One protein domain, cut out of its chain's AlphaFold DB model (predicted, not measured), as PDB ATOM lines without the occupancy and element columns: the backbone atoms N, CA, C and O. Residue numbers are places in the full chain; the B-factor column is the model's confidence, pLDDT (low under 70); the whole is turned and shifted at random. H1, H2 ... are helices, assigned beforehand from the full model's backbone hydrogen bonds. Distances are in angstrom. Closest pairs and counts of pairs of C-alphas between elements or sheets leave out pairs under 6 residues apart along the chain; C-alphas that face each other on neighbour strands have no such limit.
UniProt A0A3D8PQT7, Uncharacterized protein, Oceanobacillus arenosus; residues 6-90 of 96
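AT A GLANCE: This is residues 6 to 90 of the 96 residues of an uncharacterized protein of Oceanobacillus arenosus (UniProt A0A3D8PQT7). One long helix, H2, runs along one side of the domain, and the four shorter helices lie together on one side of it: H3 folds back beside H2, H5 begins near H2 and points away from it, about perpendicular to both H2 and H3, and H4 lies between H5 and the small first helix H1, touching both. The printed part has 85 residues with five named helices, H1 to H5 in chain order, and no named strand; its class is all helix, with mostly crossed packing. It is compact, with a radius of gyration of the C-alphas of 12.7 A and spans of 38 by 27 by 22 A.

HOW THE PARTS SIT: H1, residues 6 to 12, is close to but not clearly touching H2, residues 17 to 39; their closest C-alphas, Ile 10 and Tyr 20, are 7.5 A apart. H2 and H3, residues 46 to 55, form a helical hairpin, at a shallow tilt of 11 degrees, opposite ways. They only just touch, with 3 pairs of C-alphas within 8 A, H2 with residues 30 to 34 alone; the closest C-alphas are Leu 30 and Leu 48, 7.2 A. H4, residues 62 to 71, touches H1 at a steep tilt of 51 degrees, with C-alphas Phe 6 and Ala 68 closest at 4.6 A. H4 and H5, residues 76 to 90, form a helical hairpin at 41 degrees; their closest C-alphas, Lys 70 and Pro 76, are 5.5 A apart. H5 only just touches H3, with 3 pairs of C-alphas within 8 A and residues 82 to 85 alone, about perpendicular at 79 degrees; C-alphas Leu 49 and Phe 82 are closest at 6.0 A. H2 and H4 are apart. In H1, H2, H3, H4 and H5 every O i to N i+4 pair is within hydrogen-bond range.

IN THESE COORDINATES: H1 begins at C-alpha 6 (110.738, 97.287, 33.137). H2 measures 32.9 A and H5 21.0 A. H5 ends at C-alpha 90 (131.938, 92.654, 42.632).

THE WHOLE: The two C-alphas farthest apart, Asn 14 and Gly 41, are 38.8 A apart. The printed part has no cut and no long link. No printed residue is under 70 in pLDDT.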
ATOM      1  N   PHE A   6     111.289  98.547  32.636       90.44
ATOM      2  CA  PHE A   6     110.738  97.287  33.137       90.44
ATOM      3  C   PHE A   6     109.579  96.809  32.269       90.44
ATOM      4  O   PHE A   6     109.615  95.674  31.805       90.44
ATOM      5  N   ILE A   7     108.598  97.661  31.951       89.25
ATOM      6  CA  ILE A   7     107.494  97.259  31.058       89.25
ATOM      7  C   ILE A   7     108.023  96.845  29.684       89.25
ATOM      8  O   ILE A   7     107.577  95.847  29.117       89.25
ATOM      9  N   LYS A   8     109.023  97.565  29.168       90.75
ATOM     10  CA  LYS A   8     109.723  97.178  27.943       90.75
ATOM     11  C   LYS A   8     110.349  95.784  28.070       90.75
ATOM     12  O   LYS A   8     110.136  94.956  27.193       90.75
ATOM     13  N   LEU A   9     111.040  95.504  29.173       91.69
ATOM     14  CA  LEU A   9     111.672  94.213  29.452       91.69
ATOM     15  C   LEU A   9     110.651  93.064  29.554       91.69
ATOM     16  O   LEU A   9     110.918  91.977  29.046       91.69
ATOM     17  N   ILE A  10     109.461  93.308  30.113       93.12
ATOM     18  CA  ILE A  10     108.341  92.347  30.127       93.12
ATOM     19  C   ILE A  10     107.873  92.024  28.700       93.12
ATOM     20  O   ILE A  10     107.705  90.853  28.353       93.12
ATOM     21  N   ILE A  11     107.696  93.048  27.859       90.25
ATOM     22  CA  ILE A  11     107.232  92.882  26.474       90.25
ATOM     23  C   ILE A  11     108.294  92.177  25.620       90.25
ATOM     24  O   ILE A  11     107.984  91.213  24.926       90.25
ATOM     25  N   GLU A  12     109.547  92.632  25.679       92.31
ATOM     26  CA  GLU A  12     110.646  92.107  24.857       92.31
ATOM     27  C   GLU A  12     110.959  90.641  25.166       92.31
ATOM     28  O   GLU A  12     111.255  89.867  24.256       92.31
ATOM     29  N   ASN A  13     110.821  90.234  26.429       92.75
ATOM     30  CA  ASN A  13     111.045  88.854  26.848       92.75
ATOM     31  C   ASN A  13     109.786  87.977  26.761       92.75
ATOM     32  O   ASN A  13     109.817  86.834  27.208       92.75
ATOM     33  N   ASN A  14     108.695  88.467  26.157       93.31
ATOM     34  CA  ASN A  14     107.432  87.732  26.007       93.31
ATOM     35  C   ASN A  14     106.940  87.132  27.334       93.31
ATOM     36  O   ASN A  14     106.554  85.959  27.406       93.31
ATOM     37  N   ILE A  15     106.996  87.938  28.394       94.31
ATOM     38  CA  ILE A  15     106.439  87.575  29.691       94.31
ATOM     39  C   ILE A  15     104.917  87.624  29.577       94.31
ATOM     40  O   ILE A  15     104.336  88.637  29.177       94.31
ATOM     41  N   THR A  16     104.261  86.513  29.902       93.81
ATOM     42  CA  THR A  16     102.801  86.444  29.894       93.81
ATOM     43  C   THR A  16     102.218  87.269  31.035       93.81
ATOM     44  O   THR A  16     102.892  87.639  31.997       93.81
ATOM     45  N   PHE A  17     100.923  87.560  30.954       91.88
ATOM     46  CA  PHE A  17     100.250  88.298  32.015       91.88
ATOM     47  C   PHE A  17     100.243  87.529  33.345       91.88
ATOM     48  O   PHE A  17     100.334  88.134  34.414       91.88
ATOM     49  N   GLU A  18     100.158  86.204  33.281       93.81
ATOM     50  CA  GLU A  18     100.257  85.304  34.425       93.81
ATOM     51  C   GLU A  18     101.659  85.356  35.044       93.81
ATOM     52  O   GLU A  18     101.772  85.623  36.239       93.81
ATOM     53  N   GLU A  19     102.716  85.217  34.235       92.25
ATOM     54  CA  GLU A  19     104.112  85.318  34.694       92.25
ATOM     55  C   GLU A  19     104.394  86.698  35.317       92.25
ATOM     56  O   GLU A  19     105.021  86.801  36.372       92.25
ATOM     57  N   TYR A  20     103.879  87.771  34.709       93.06
ATOM     58  CA  TYR A  20     103.975  89.126  35.252       93.06
ATOM     59  C   TYR A  20     103.295  89.247  36.622       93.06
ATOM     60  O   TYR A  20     103.855  89.822  37.558       93.06
ATOM     61  N   LYS A  21     102.080  88.704  36.765       94.56
ATOM     62  CA  LYS A  21     101.351  88.719  38.040       94.56
ATOM     63  C   LYS A  21     102.089  87.949  39.123       94.56
ATOM     64  O   LYS A  21     102.151  88.425  40.256       94.56
ATOM     65  N   GLU A  22     102.630  86.783  38.787       94.12
ATOM     66  CA  GLU A  22     103.423  85.966  39.704       94.12
ATOM     67  C   GLU A  22     104.683  86.707  40.153       94.12
ATOM     68  O   GLU A  22     104.943  86.792  41.355       94.12
ATOM     69  N   LEU A  23     105.401  87.333  39.215       92.69
ATOM     70  CA  LEU A  23     106.567  88.163  39.507       92.69
ATOM     71  C   LEU A  23     106.214  89.324  40.445       92.69
ATOM     72  O   LEU A  23     106.878  89.524  41.460       92.69
ATOM     73  N   MET A  24     105.147  90.069  40.152       94.19
ATOM     74  CA  MET A  24     104.730  91.193  40.994       94.19
ATOM     75  C   MET A  24     104.286  90.735  42.386       94.19
ATOM     76  O   MET A  24     104.660  91.351  43.384       94.19
ATOM     77  N   ALA A  25     103.530  89.640  42.484       95.44
ATOM     78  CA  ALA A  25     103.135  89.069  43.769       95.44
ATOM     79  C   ALA A  25     104.356  88.619  44.589       95.44
ATOM     80  O   ALA A  25     104.422  88.867  45.797       95.44
ATOM     81  N   PHE A  26     105.341  88.007  43.928       94.88
ATOM     82  CA  PHE A  26     106.608  87.627  44.537       94.88
ATOM     83  C   PHE A  26     107.386  88.849  45.043       94.88
ATOM     84  O   PHE A  26     107.764  88.878  46.214       94.88
ATOM     85  N   LEU A  27     107.543  89.891  44.222       94.81
ATOM     86  CA  LEU A  27     108.211  91.138  44.604       94.81
ATOM     87  C   LEU A  27     107.530  91.830  45.791       94.81
ATOM     88  O   LEU A  27     108.204  92.268  46.721       94.81
ATOM     89  N   HIS A  28     106.195  91.874  45.817       96.31
ATOM     90  CA  HIS A  28     105.449  92.420  46.953       96.31
ATOM     91  C   HIS A  28     105.714  91.651  48.249       96.31
ATOM     92  O   HIS A  28     105.864  92.266  49.309       96.31
ATOM     93  N   LYS A  29     105.770  90.317  48.179       96.00
ATOM     94  CA  LYS A  29     106.101  89.477  49.334       96.00
ATOM     95  C   LYS A  29     107.538  89.720  49.792       96.00
ATOM     96  O   LYS A  29     107.763  89.901  50.983       96.00
ATOM     97  N   LEU A  30     108.477  89.772  48.852       95.44
ATOM     98  CA  LEU A  30     109.894  89.980  49.133       95.44
ATOM     99  C   LEU A  30     110.152  91.350  49.770       95.44
ATOM    100  O   LEU A  30     110.883  91.449  50.747       95.44
ATOM    101  N   ASN A  31     109.493  92.401  49.274       96.12
ATOM    102  CA  ASN A  31     109.586  93.740  49.850       96.12
ATOM    103  C   ASN A  31     108.978  93.823  51.255       96.12
ATOM    104  O   ASN A  31     109.467  94.579  52.089       96.12
ATOM    105  N   ARG A  32     107.916  93.057  51.528       95.94
ATOM    106  CA  ARG A  32     107.352  92.969  52.879       95.94
ATOM    107  C   ARG A  32     108.334  92.304  53.840       95.94
ATOM    108  O   ARG A  32     108.626  92.881  54.875       95.94
ATOM    109  N   GLU A  33     108.877  91.151  53.456       95.06
ATOM    110  CA  GLU A  33     109.889  90.431  54.239       95.06
ATOM    111  C   GLU A  33     111.128  91.312  54.489       95.06
ATOM    112  O   GLU A  33     111.636  91.370  55.603       95.06
ATOM    113  N   PHE A  34     111.566  92.075  53.483       96.00
ATOM    114  CA  PHE A  34     112.634  93.063  53.626       96.00
ATOM    115  C   PHE A  34     112.307  94.162  54.643       96.00
ATOM    116  O   PHE A  34     113.152  94.495  55.472       96.00
ATOM    117  N   ALA A  35     111.103  94.738  54.582       94.88
ATOM    118  CA  ALA A  35     110.682  95.787  55.506       94.88
ATOM    119  C   ALA A  35     110.611  95.271  56.952       94.88
ATOM    120  O   ALA A  35     111.146  95.916  57.848       94.88
ATOM    121  N   GLU A  36     110.040  94.080  57.155       95.50
ATOM    122  CA  GLU A  36     109.978  93.410  58.459       95.50
ATOM    123  C   GLU A  36     111.394  93.165  59.015       95.50
ATOM    124  O   GLU A  36     111.715  93.587  60.122       95.50
ATOM    125  N   GLN A  37     112.295  92.596  58.208       93.94
ATOM    126  CA  GLN A  37     113.687  92.362  58.611       93.94
ATOM    127  C   GLN A  37     114.458  93.665  58.902       93.94
ATOM    128  O   GLN A  37     115.279  93.707  59.819       93.94
ATOM    129  N   LYS A  38     114.205  94.744  58.145       93.44
ATOM    130  CA  LYS A  38     114.762  96.086  58.402       93.44
ATOM    131  C   LYS A  38     114.313  96.628  59.756       93.44
ATOM    132  O   LYS A  38     115.138  97.177  60.484       93.44
ATOM    133  N   GLU A  39     113.029  96.494  60.082       94.50
ATOM    134  CA  GLU A  39     112.464  96.931  61.364       94.50
ATOM    135  C   GLU A  39     113.037  96.133  62.544       94.50
ATOM    136  O   GLU A  39     113.298  96.700  63.604       94.50
ATOM    137  N   GLU A  40     113.326  94.847  62.338       94.00
ATOM    138  CA  GLU A  40     113.992  93.974  63.313       94.00
ATOM    139  C   GLU A  40     115.508  94.236  63.453       94.00
ATOM    140  O   GLU A  40     116.167  93.653  64.316       94.00
ATOM    141  N   GLY A  41     116.075  95.136  62.642       93.19
ATOM    142  CA  GLY A  41     117.483  95.531  62.707       93.19
ATOM    143  C   GLY A  41     118.441  94.619  61.935       93.19
ATOM    144  O   GLY A  41     119.654  94.683  62.155       93.19
ATOM    145  N   LEU A  42     117.935  93.779  61.025       91.44
ATOM    146  CA  LEU A  42     118.782  92.993  60.132       91.44
ATOM    147  C   LEU A  42     119.544  93.918  59.168       91.44
ATOM    148  O   LEU A  42     119.023  94.923  58.687       91.44
ATOM    149  N   MET A  43     120.799  93.569  58.877       87.25
ATOM    150  CA  MET A  43     121.671  94.344  57.982       87.25
ATOM    151  C   MET A  43     122.160  93.551  56.766       87.25
ATOM    152  O   MET A  43     122.707  94.145  55.839       87.25
ATOM    153  N   ASP A  44     121.988  92.226  56.758       89.38
ATOM    154  CA  ASP A  44     122.395  91.371  55.646       89.38
ATOM    155  C   ASP A  44     121.174  90.812  54.917       89.38
ATOM    156  O   ASP A  44     120.470  89.939  55.421       89.38
ATOM    157  N   PHE A  45     120.957  91.311  53.701       93.00
ATOM    158  CA  PHE A  45     119.854  90.912  52.829       93.00
ATOM    159  C   PHE A  45     120.332  90.085  51.632       93.00
ATOM    160  O   PHE A  45     119.587  89.897  50.671       93.00
ATOM    161  N   THR A  46     121.559  89.550  51.681       92.12
ATOM    162  CA  THR A  46     122.123  88.725  50.597       92.12
ATOM    163  C   THR A  46     121.215  87.532  50.282       92.12
ATOM    164  O   THR A  46     121.019  87.183  49.121       92.12
ATOM    165  N   ILE A  47     120.569  86.950  51.299       91.88
ATOM    166  CA  ILE A  47     119.608  85.851  51.129       91.88
ATOM    167  C   ILE A  47     118.390  86.283  50.298       91.88
ATOM    168  O   ILE A  47     117.916  85.504  49.469       91.88
ATOM    169  N   LEU A  48     117.889  87.511  50.480       93.94
ATOM    170  CA  LEU A  48     116.761  88.027  49.700       93.94
ATOM    171  C   LEU A  48     117.146  88.227  48.231       93.94
ATOM    172  O   LEU A  48     116.351  87.893  47.357       93.94
ATOM    173  N   LEU A  49     118.373  88.685  47.958       94.12
ATOM    174  CA  LEU A  49     118.897  88.800  46.596       94.12
ATOM    175  C   LEU A  49     119.036  87.425  45.922       94.12
ATOM    176  O   LEU A  49     118.596  87.240  44.791       94.12
ATOM    177  N   VAL A  50     119.593  86.436  46.627       92.88
ATOM    178  CA  VAL A  50     119.710  85.061  46.105       92.88
ATOM    179  C   VAL A  50     118.331  84.476  45.801       92.88
ATOM    180  O   VAL A  50     118.132  83.856  44.757       92.88
ATOM    181  N   ARG A  51     117.351  84.702  46.684       93.19
ATOM    182  CA  ARG A  51     115.959  84.298  46.449       93.19
ATOM    183  C   ARG A  51     115.345  85.012  45.255       93.19
ATOM    184  O   ARG A  51     114.662  84.360  44.473       93.19
ATOM    185  N   PHE A  52     115.586  86.313  45.114       94.38
ATOM    186  CA  PHE A  52     115.142  87.080  43.958       94.38
ATOM    187  C   PHE A  52     115.668  86.459  42.663       94.38
ATOM    188  O   PHE A  52     114.867  86.085  41.816       94.38
ATOM    189  N   ALA A  53     116.983  86.256  42.552       92.69
ATOM    190  CA  ALA A  53     117.596  85.677  41.360       92.69
ATOM    191  C   ALA A  53     117.129  84.236  41.085       92.69
ATOM    192  O   ALA A  53     116.915  83.872  39.935       92.69
ATOM    193  N   GLY A  54     116.941  83.420  42.129       90.88
ATOM    194  CA  GLY A  54     116.514  82.026  41.982       90.88
ATOM    195  C   GLY A  54     115.032  81.838  41.642       90.88
ATOM    196  O   GLY A  54     114.667  80.797  41.103       90.88
ATOM    197  N   MET A  55     114.175  82.808  41.973       89.12
ATOM    198  CA  MET A  55     112.739  82.775  41.659       89.12
ATOM    199  C   MET A  55     112.361  83.637  40.455       89.12
ATOM    200  O   MET A  55     111.212  83.598  40.013       89.12
ATOM    201  N   LEU A  56     113.298  84.433  39.942       91.75
ATOM    202  CA  LEU A  56     113.077  85.217  38.744       91.75
ATOM    203  C   LEU A  56     112.840  84.285  37.551       91.75
ATOM    204  O   LEU A  56     113.459  83.228  37.432       91.75
ATOM    205  N   ASN A  57     111.928  84.684  36.666       89.06
ATOM    206  CA  ASN A  57     111.685  83.959  35.427       89.06
ATOM    207  C   ASN A  57     112.990  83.864  34.617       89.06
ATOM    208  O   ASN A  57     113.683  84.867  34.462       89.06
ATOM    209  N   GLU A  58     113.301  82.685  34.074       88.81
ATOM    210  CA  GLU A  58     114.536  82.420  33.318       88.81
ATOM    211  C   GLU A  58     114.726  83.326  32.091       88.81
ATOM    212  O   GLU A  58     115.846  83.521  31.621       88.81
ATOM    213  N   LYS A  59     113.634  83.908  31.582       90.56
ATOM    214  CA  LYS A  59     113.652  84.873  30.481       90.56
ATOM    215  C   LYS A  59     114.159  86.252  30.913       90.56
ATOM    216  O   LYS A  59     114.409  87.094  30.059       90.56
ATOM    217  N   LEU A  60     114.267  86.522  32.214       92.38
ATOM    218  CA  LEU A  60     114.675  87.813  32.752       92.38
ATOM    219  C   LEU A  60     116.053  87.716  33.403       92.38
ATOM    220  O   LEU A  60     116.334  86.825  34.201       92.38
ATOM    221  N   ASN A  61     116.915  88.685  33.102       92.00
ATOM    222  CA  ASN A  61     118.193  88.820  33.786       92.00
ATOM    223  C   ASN A  61     117.990  89.543  35.139       92.00
ATOM    224  O   ASN A  61     117.373  90.614  35.148       92.00
ATOM    225  N   PRO A  62     118.501  89.007  36.266       92.31
ATOM    226  CA  PRO A  62     118.330  89.611  37.587       92.31
ATOM    227  C   PRO A  62     118.832  91.049  37.686       92.31
ATOM    228  O   PRO A  62     118.070  91.920  38.101       92.31
ATOM    229  N   ASP A  63     120.058  91.314  37.245       92.06
ATOM    230  CA  ASP A  63     120.691  92.629  37.366       92.06
ATOM    231  C   ASP A  63     119.935  93.671  36.530       92.06
ATOM    232  O   ASP A  63     119.563  94.739  37.021       92.06
ATOM    233  N   GLN A  64     119.596  93.315  35.286       93.06
ATOM    234  CA  GLN A  64     118.800  94.174  34.405       93.06
ATOM    235  C   GLN A  64     117.401  94.437  34.972       93.06
ATOM    236  O   GLN A  64     116.888  95.551  34.863       93.06
ATOM    237  N   THR A  65     116.781  93.429  35.591       94.06
ATOM    238  CA  THR A  65     115.447  93.558  36.188       94.06
ATOM    239  C   THR A  65     115.478  94.472  37.410       94.06
ATOM    240  O   THR A  65     114.603  95.326  37.540       94.06
ATOM    241  N   ILE A  66     116.495  94.353  38.271       94.62
ATOM    242  CA  ILE A  66     116.684  95.226  39.440       94.62
ATOM    243  C   ILE A  66     116.834  96.682  38.994       94.62
ATOM    244  O   ILE A  66     116.142  97.565  39.507       94.62
ATOM    245  N   GLU A  67     117.685  96.941  38.000       92.88
ATOM    246  CA  GLU A  67     117.848  98.290  37.459       92.88
ATOM    247  C   GLU A  67     116.556  98.842  36.854       92.88
ATOM    248  O   GLU A  67     116.225 100.012  37.057       92.88
ATOM    249  N   ALA A  68     115.842  98.019  36.086       93.56
ATOM    250  CA  ALA A  68     114.614  98.419  35.421       93.56
ATOM    251  C   ALA A  68     113.508  98.754  36.435       93.56
ATOM    252  O   ALA A  68     112.876  99.805  36.327       93.56
ATOM    253  N   LEU A  69     113.334  97.916  37.463       94.00
ATOM    254  CA  LEU A  69     112.396  98.148  38.564       94.00
ATOM    255  C   LEU A  69     112.731  99.434  39.321       94.00
ATOM    256  O   LEU A  69     111.844 100.253  39.558       94.00
ATOM    257  N   LYS A  70     114.013  99.655  39.639       93.69
ATOM    258  CA  LYS A  70     114.469 100.884  40.301       93.69
ATOM    259  C   LYS A  70     114.182 102.129  39.465       93.69
ATOM    260  O   LYS A  70     113.674 103.110  40.003       93.69
ATOM    261  N   LYS A  71     114.495 102.100  38.165       91.38
ATOM    262  CA  LYS A  71     114.277 103.233  37.244       91.38
ATOM    263  C   LYS A  71     112.798 103.607  37.129       91.38
ATOM    264  O   LYS A  71     112.491 104.789  37.024       91.38
ATOM    265  N   GLU A  72     111.898 102.629  37.207       91.69
ATOM    266  CA  GLU A  72     110.446 102.863  37.224       91.69
ATOM    267  C   GLU A  72     109.871 103.171  38.621       91.69
ATOM    268  O   GLU A  72     108.683 103.457  38.752       91.69
ATOM    269  N   GLY A  73     110.695 103.156  39.675       91.44
ATOM    270  CA  GLY A  73     110.274 103.482  41.041       91.44
ATOM    271  C   GLY A  73     109.584 102.337  41.789       91.44
ATOM    272  O   GLY A  73     108.938 102.573  42.813       91.44
ATOM    273  N   TYR A  74     109.723 101.095  41.324       93.12
ATOM    274  CA  TYR A  74     109.215  99.922  42.029       93.12
ATOM    275  C   TYR A  74     110.153  99.509  43.161       93.12
ATOM    276  O   TYR A  74     111.331  99.238  42.941       93.12
ATOM    277  N   PHE A  75     109.600  99.407  44.374       94.50
ATOM    278  CA  PHE A  75     110.297  98.924  45.576       94.50
ATOM    279  C   PHE A  75     111.698  99.548  45.767       94.50
ATOM    280  O   PHE A  75     112.667  98.812  45.959       94.50
ATOM    281  N   PRO A  76     111.838 100.889  45.715       93.31
ATOM    282  CA  PRO A  76     113.135 101.554  45.572       93.31
ATOM    283  C   PRO A  76     114.140 101.141  46.654       93.31
ATOM    284  O   PRO A  76     115.255 100.757  46.327       93.31
ATOM    285  N   SER A  77     113.722 101.085  47.923       93.62
ATOM    286  CA  SER A  77     114.592 100.678  49.035       93.62
ATOM    287  C   SER A  77     115.117  99.241  48.917       93.62
ATOM    288  O   SER A  77     116.251  98.965  49.313       93.62
ATOM    289  N   LEU A  78     114.300  98.321  48.393       95.06
ATOM    290  CA  LEU A  78     114.705  96.933  48.164       95.06
ATOM    291  C   LEU A  78     115.719  96.862  47.019       95.06
ATOM    292  O   LEU A  78     116.764  96.230  47.163       95.06
ATOM    293  N   MET A  79     115.426  97.544  45.908       95.81
ATOM    294  CA  MET A  79     116.294  97.554  44.729       95.81
ATOM    295  C   MET A  79     117.639  98.226  45.018       95.81
ATOM    296  O   MET A  79     118.672  97.708  44.609       95.81
ATOM    297  N   ASP A  80     117.645  99.327  45.773       94.94
ATOM    298  CA  ASP A  80     118.873  99.982  46.234       94.94
ATOM    299  C   ASP A  80     119.730  99.029  47.065       94.94
ATOM    300  O   ASP A  80     120.918  98.872  46.795       94.94
ATOM    301  N   THR A  81     119.112  98.311  48.006       94.50
ATOM    302  CA  THR A  81     119.823  97.326  48.833       94.50
ATOM    303  C   THR A  81     120.410  96.195  47.984       94.50
ATOM    304  O   THR A  81     121.531  95.754  48.224       94.50
ATOM    305  N   PHE A  82     119.679  95.709  46.979       94.94
ATOM    306  CA  PHE A  82     120.186  94.675  46.077       94.94
ATOM    307  C   PHE A  82     121.384  95.156  45.264       94.94
ATOM    308  O   PHE A  82     122.377  94.436  45.185       94.94
ATOM    309  N   ILE A  83     121.332  96.379  44.734       94.00
ATOM    310  CA  ILE A  83     122.458  96.983  44.012       94.00
ATOM    311  C   ILE A  83     123.675  97.114  44.933       94.00
ATOM    312  O   ILE A  83     124.761  96.682  44.559       94.00
ATOM    313  N   GLU A  84     123.499  97.615  46.158       93.19
ATOM    314  CA  GLU A  84     124.589  97.727  47.138       93.19
ATOM    315  C   GLU A  84     125.253  96.370  47.429       93.19
ATOM    316  O   GLU A  84     126.478  96.278  47.539       93.19
ATOM    317  N   ILE A  85     124.461  95.296  47.542       92.44
ATOM    318  CA  ILE A  85     124.980  93.940  47.764       92.44
ATOM    319  C   ILE A  85     125.789  93.461  46.555       92.44
ATOM    320  O   ILE A  85     126.887  92.933  46.750       92.44
ATOM    321  N   ILE A  86     125.278  93.663  45.336       90.62
ATOM    322  CA  ILE A  86     125.948  93.282  44.082       90.62
ATOM    323  C   ILE A  86     127.278  94.028  43.944       90.62
ATOM    324  O   ILE A  86     128.326  93.404  43.783       90.62
ATOM    325  N   GLU A  87     127.270  95.354  44.093       90.38
ATOM    326  CA  GLU A  87     128.474  96.188  43.998       90.38
ATOM    327  C   GLU A  87     129.517  95.807  45.057       90.38
ATOM    328  O   GLU A  87     130.721  95.728  44.774       90.38
ATOM    329  N   ARG A  88     129.063  95.520  46.285       88.62
ATOM    330  CA  ARG A  88     129.934  95.048  47.363       88.62
ATOM    331  C   ARG A  88     130.611  93.739  46.983       88.62
ATOM    332  O   ARG A  88     131.810  93.608  47.231       88.62
ATOM    333  N   ASP A  89     129.888  92.788  46.402       82.56
ATOM    334  CA  ASP A  89     130.459  91.500  46.009       82.56
ATOM    335  C   ASP A  89     131.396  91.624  44.801       82.56
ATOM    336  O   ASP A  89     132.522  91.131  44.866       82.56
ATOM    337  N   GLU A  90     131.041  92.388  43.766       75.81
ATOM    338  CA  GLU A  90     131.938  92.654  42.632       75.81
ATOM    339  C   GLU A  90     133.261  93.313  43.054       75.81
ATOM    340  O   GLU A  90     134.335  92.999  42.526       75.81
TER     341      GLU A  90